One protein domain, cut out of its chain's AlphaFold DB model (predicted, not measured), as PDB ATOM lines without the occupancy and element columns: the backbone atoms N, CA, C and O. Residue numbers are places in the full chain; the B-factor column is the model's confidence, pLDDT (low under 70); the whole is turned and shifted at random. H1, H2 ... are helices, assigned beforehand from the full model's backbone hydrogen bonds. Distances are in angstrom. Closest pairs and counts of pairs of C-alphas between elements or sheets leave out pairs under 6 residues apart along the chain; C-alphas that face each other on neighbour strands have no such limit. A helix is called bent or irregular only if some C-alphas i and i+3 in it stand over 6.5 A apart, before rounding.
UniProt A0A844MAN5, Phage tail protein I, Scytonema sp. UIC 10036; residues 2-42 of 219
ATOM      1  N   ALA A   2       2.903 -29.764  -6.041       68.00
ATOM      2  CA  ALA A   2       2.752 -30.236  -4.664       68.00
ATOM      3  C   ALA A   2       4.117 -30.621  -4.071       68.00
ATOM      4  O   ALA A   2       5.030 -30.968  -4.820       68.00
ATOM      5  N   ASN A   3       4.265 -30.475  -2.759       78.56
ATOM      6  CA  ASN A   3       5.466 -30.843  -2.022       78.56
ATOM      7  C   ASN A   3       5.359 -32.307  -1.591       78.56
ATOM      8  O   ASN A   3       4.475 -32.659  -0.814       78.56
ATOM      9  N   ARG A   4       6.255 -33.156  -2.095       85.62
ATOM     10  CA  ARG A   4       6.220 -34.604  -1.872       85.62
ATOM     11  C   ARG A   4       6.487 -34.970  -0.414       85.62
ATOM     12  O   ARG A   4       5.999 -35.991   0.052       85.62
ATOM     13  N   LEU A   5       7.233 -34.139   0.320       87.81
ATOM     14  CA  LEU A   5       7.498 -34.349   1.749       87.81
ATOM     15  C   LEU A   5       6.256 -34.107   2.612       87.81
ATOM     16  O   LEU A   5       6.148 -34.655   3.707       87.81
ATOM     17  N   LEU A   6       5.307 -33.317   2.112       88.75
ATOM     18  CA  LEU A   6       4.079 -32.984   2.821       88.75
ATOM     19  C   LEU A   6       3.142 -34.196   2.937       88.75
ATOM     20  O   LEU A   6       2.499 -34.375   3.969       88.75
ATOM     21  N   ASP A   7       3.141 -35.074   1.928       88.44
ATOM     22  CA  ASP A   7       2.337 -36.305   1.890       88.44
ATOM     23  C   ASP A   7       2.703 -37.293   3.013       88.44
ATOM     24  O   ASP A   7       1.890 -38.131   3.407       88.44
ATOM     25  N   TYR A   8       3.921 -37.183   3.554       88.81
ATOM     26  CA  TYR A   8       4.416 -38.025   4.646       88.81
ATOM     27  C   TYR A   8       4.082 -37.479   6.039       88.81
ATOM     28  O   TYR A   8       4.325 -38.162   7.036       88.81
ATOM     29  N   LEU A   9       3.529 -36.266   6.138       88.69
ATOM     30  CA  LEU A   9       3.118 -35.694   7.417       88.69
ATOM     31  C   LEU A   9       1.689 -36.110   7.798       88.69
ATOM     32  O   LEU A   9       0.852 -36.331   6.925       88.69
ATOM     33  N   PRO A  10       1.360 -36.167   9.104       91.69
ATOM     34  CA  PRO A  10      -0.019 -36.300   9.564       91.69
ATOM     35  C   PRO A  10      -0.948 -35.235   8.961       91.69
ATOM     36  O   PRO A  10      -0.552 -34.081   8.810       91.69
ATOM     37  N   ALA A  11      -2.212 -35.594   8.712       87.12
ATOM     38  CA  ALA A  11      -3.194 -34.739   8.029       87.12
ATOM     39  C   ALA A  11      -3.354 -33.328   8.636       87.12
ATOM     40  O   ALA A  11      -3.638 -32.377   7.914       87.12
ATOM     41  N   ILE A  12      -3.126 -33.173   9.945       88.06
ATOM     42  CA  ILE A  12      -3.180 -31.877  10.644       88.06
ATOM     43  C   ILE A  12      -2.124 -30.870  10.162       88.06
ATOM     44  O   ILE A  12      -2.354 -29.672  10.262       88.06
ATOM     45  N   TYR A  13      -0.996 -31.342   9.624       85.31
ATOM     46  CA  TYR A  13       0.100 -30.505   9.125       85.31
ATOM     47  C   TYR A  13       0.075 -30.337   7.602       85.31
ATOM     48  O   TYR A  13       0.756 -29.467   7.071       85.31
ATOM     49  N   GLN A  14      -0.727 -31.134   6.891       86.75
ATOM     50  CA  GLN A  14      -0.852 -31.052   5.432       86.75
ATOM     51  C   GLN A  14      -1.636 -29.813   4.968       86.75
ATOM     52  O   GLN A  14      -1.507 -29.376   3.830       86.75
ATOM     53  N   ALA A  15      -2.474 -29.243   5.836       84.44
ATOM     54  CA  ALA A  15      -3.258 -28.048   5.525       84.44
ATOM     55  C   ALA A  15      -2.515 -26.732   5.827       84.44
ATOM     56  O   ALA A  15      -3.040 -25.659   5.528       84.44
ATOM     57  N   ASP A  16      -1.329 -26.802   6.436       87.94
ATOM     58  CA  ASP A  16      -0.576 -25.637   6.890       87.94
ATOM     59  C   ASP A  16       0.357 -25.113   5.783       87.94
ATOM     60  O   ASP A  16       1.290 -25.791   5.342       87.94
ATOM     61  N   SER A  17       0.101 -23.883   5.331       85.38
ATOM     62  CA  SER A  17       0.882 -23.225   4.280       85.38
ATOM     63  C   SER A  17       2.312 -22.894   4.699       85.38
ATOM     64  O   SER A  17       3.199 -22.858   3.842       85.38
ATOM     65  N   ASP A  18       2.555 -22.664   5.990       89.75
ATOM     66  CA  ASP A  18       3.888 -22.327   6.492       89.75
ATOM     67  C   ASP A  18       4.790 -23.567   6.477       89.75
ATOM     68  O   ASP A  18       5.967 -23.494   6.112       89.75
ATOM     69  N   ILE A  19       4.215 -24.734   6.782       88.50
ATOM     70  CA  ILE A  19       4.900 -26.030   6.700       88.50
ATOM     71  C   ILE A  19       5.190 -26.403   5.244       88.50
ATOM     72  O   ILE A  19       6.299 -26.858   4.948       88.50
ATOM     73  N   ASP A  20       4.247 -26.170   4.322       87.88
ATOM     74  CA  ASP A  20       4.488 -26.373   2.887       87.88
ATOM     75  C   ASP A  20       5.673 -25.541   2.392       87.88
ATOM     76  O   ASP A  20       6.559 -26.066   1.711       87.88
ATOM     77  N   LEU A  21       5.728 -24.261   2.773       87.81
ATOM     78  CA  LEU A  21       6.824 -23.374   2.398       87.81
ATOM     79  C   LEU A  21       8.160 -23.821   3.002       87.81
ATOM     80  O   LEU A  21       9.164 -23.879   2.290       87.81
ATOM     81  N   TYR A  22       8.170 -24.174   4.289       89.31
ATOM     82  CA  TYR A  22       9.361 -24.655   4.986       89.31
ATOM     83  C   TYR A  22       9.934 -25.917   4.331       89.31
ATOM     84  O   TYR A  22      11.127 -25.986   4.024       89.31
ATOM     85  N   LEU A  23       9.084 -26.906   4.048       90.69
ATOM     86  CA  LEU A  23       9.513 -28.183   3.483       90.69
ATOM     87  C   LEU A  23      10.014 -28.070   2.038       90.69
ATOM     88  O   LEU A  23      10.793 -28.919   1.619       90.69
ATOM     89  N   ARG A  24       9.630 -27.039   1.275       87.81
ATOM     90  CA  ARG A  24      10.124 -26.846  -0.104       87.81
ATOM     91  C   ARG A  24      11.630 -26.625  -0.164       87.81
ATOM     92  O   ARG A  24      12.270 -27.102  -1.097       87.81
ATOM     93  N   ALA A  25      12.203 -25.946   0.832       87.00
ATOM     94  CA  ALA A  25      13.650 -25.772   0.919       87.00
ATOM     95  C   ALA A  25      14.358 -27.123   1.117       87.00
ATOM     96  O   ALA A  25      15.334 -27.422   0.433       87.00
ATOM     97  N   PHE A  26      13.821 -27.976   1.993       87.94
ATOM     98  CA  PHE A  26      14.345 -29.326   2.207       87.94
ATOM     99  C   PHE A  26      14.143 -30.217   0.987       87.94
ATOM    100  O   PHE A  26      15.051 -30.947   0.618       87.94
ATOM    101  N   GLU A  27      12.994 -30.131   0.321       88.00
ATOM    102  CA  GLU A  27      12.724 -30.874  -0.908       88.00
ATOM    103  C   GLU A  27      13.709 -30.490  -2.022       88.00
ATOM    104  O   GLU A  27      14.211 -31.359  -2.733       88.00
ATOM    105  N   LYS A  28      14.056 -29.203  -2.142       85.88
ATOM    106  CA  LYS A  28      15.083 -28.738  -3.081       85.88
ATOM    107  C   LYS A  28      16.455 -29.331  -2.765       85.88
ATOM    108  O   LYS A  28      17.085 -29.880  -3.662       85.88
ATOM    109  N   VAL A  29      16.894 -29.242  -1.510       86.50
ATOM    110  CA  VAL A  29      18.224 -29.709  -1.080       86.50
ATOM    111  C   VAL A  29      18.334 -31.234  -1.130       86.50
ATOM    112  O   VAL A  29      19.332 -31.769  -1.599       86.50
ATOM    113  N   LEU A  30      17.319 -31.947  -0.644       85.06
ATOM    114  CA  LEU A  30      17.364 -33.398  -0.488       85.06
ATOM    115  C   LEU A  30      16.979 -34.135  -1.771       85.06
ATOM    116  O   LEU A  30      17.645 -35.102  -2.118       85.06
ATOM    117  N   LEU A  31      15.929 -33.690  -2.466       85.19
ATOM    118  CA  LEU A  31      15.335 -34.417  -3.597       85.19
ATOM    119  C   LEU A  31      15.547 -33.725  -4.952       85.19
ATOM    120  O   LEU A  31      15.140 -34.260  -5.976       85.19
ATOM    121  N   GLY A  32      16.152 -32.533  -4.989       82.06
ATOM    122  CA  GLY A  32      16.481 -31.864  -6.253       82.06
ATOM    123  C   GLY A  32      15.266 -31.279  -6.979       82.06
ATOM    124  O   GLY A  32      15.158 -31.374  -8.198       82.06
ATOM    125  N   ARG A  33      14.328 -30.665  -6.243       80.69
ATOM    126  CA  ARG A  33      13.106 -30.059  -6.809       80.69
ATOM    127  C   ARG A  33      13.400 -29.176  -8.050       80.69
ATOM    128  O   ARG A  33      14.192 -28.233  -7.950       80.69
ATOM    129  N   PRO A  34      12.736 -29.402  -9.203       74.12
ATOM    130  CA  PRO A  34      12.857 -28.537 -10.374       74.12
ATOM    131  C   PRO A  34      11.969 -27.300 -10.187       74.12
ATOM    132  O   PRO A  34      10.749 -27.349 -10.349       74.12
ATOM    133  N   ASP A  35      12.577 -26.189  -9.797       78.12
ATOM    134  CA  ASP A  35      11.937 -24.885  -9.661       78.12
ATOM    135  C   ASP A  35      12.873 -23.774 -10.153       78.12
ATOM    136  O   ASP A  35      14.030 -24.021 -10.496       78.12
ATOM    137  N   ASP A  36      12.358 -22.545 -10.188       77.19
ATOM    138  CA  ASP A  36      13.086 -21.367 -10.674       77.19
ATOM    139  C   ASP A  36      14.190 -20.901  -9.704       77.19
ATOM    140  O   ASP A  36      14.887 -19.919  -9.966       77.19
ATOM    141  N   VAL A  37      14.362 -21.591  -8.568       75.94
ATOM    142  CA  VAL A  37      15.426 -21.307  -7.609       75.94
ATOM    143  C   VAL A  37      16.690 -22.028  -8.068       75.94
ATOM    144  O   VAL A  37      16.821 -23.251  -7.966       75.94
ATOM    145  N   GLY A  38      17.646 -21.248  -8.573       69.00
ATOM    146  CA  GLY A  38      18.986 -21.738  -8.876       69.00
ATOM    147  C   GLY A  38      19.665 -22.241  -7.604       69.00
ATOM    148  O   GLY A  38      19.914 -21.467  -6.684       69.00
ATOM    149  N   PHE A  39      19.957 -23.538  -7.554       69.50
ATOM    150  CA  PHE A  39      20.709 -24.176  -6.480       69.50
ATOM    151  C   PHE A  39      21.883 -24.914  -7.124       69.50
ATOM    152  O   PHE A  39      21.681 -25.674  -8.069       69.50
ATOM    153  N   GLU A  40      23.107 -24.624  -6.681       63.41
ATOM    154  CA  GLU A  40      24.332 -25.106  -7.342       63.41
ATOM    155  C   GLU A  40      24.547 -26.620  -7.199       63.41
ATOM    156  O   GLU A  40      25.283 -27.212  -7.988       63.41
ATOM    157  N   VAL A  41      23.905 -27.250  -6.213       62.69
ATOM    158  CA  VAL A  41      24.064 -28.673  -5.906       62.69
ATOM    159  C   VAL A  41      22.885 -29.456  -6.490       62.69
ATOM    160  O   VAL A  41      21.739 -29.008  -6.422       62.69
ATOM    161  N   GLN A  42      23.161 -30.627  -7.074       67.25
ATOM    162  CA  GLN A  42      22.117 -31.611  -7.387       67.25
ATOM    163  C   GLN A  42      21.403 -32.020  -6.090       67.25
ATOM    164  O   GLN A  42      21.956 -31.859  -5.003       67.25
TER     165      GLN A  42
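Overview. This is residues 2 to 42 of the 219 residues of the protein "Phage tail protein I" of Scytonema sp. UIC 10036 (UniProt A0A844MAN5). One helix, H2, makes the long middle of a narrow rod, with a loop holding the short helix H1 at one end and a tail without a named element, residues 32 to 42, at the other. The 41 printed residues have two named helices in the order H1, H2 and no named strand; the class is all helix, though under half of the residues are in named elements. The whole is only just compact, close to loose, with a radius of gyration of the C-alphas of 10.8 A and spans of 34 by 15 by 12 A.

Along the chain. H2, residues 17 to 31, runs 19.9 A from C-alpha 17 at (0.882, -23.225, 4.280) to C-alpha 31 at (15.335, -34.417, -3.597). It is neither bent nor irregular, but only just: C-alphas 22 and 25 are 6.0 A apart. H1, residues 11 to 14, begins at C-alpha 11 at (-3.194, -34.739, 8.029).

Arrangement. H2 and H1 are close but not clearly touching; their closest C-alphas, those of Ile 19 and Tyr 13, are 7.0 A apart. In H2, 9 of 11 O i to N i+4 pairs are within hydrogen-bond range; H1 is too short for such a pair.

Size, cuts and confidence. The C-alphas farthest apart, those of Ile 12 and Glu 40, are 33.6 A apart. The printed part has no cut, and the link from H1 to H2 is tight. The model's pLDDT is under 70 at residue 2 and residues 38 to 42.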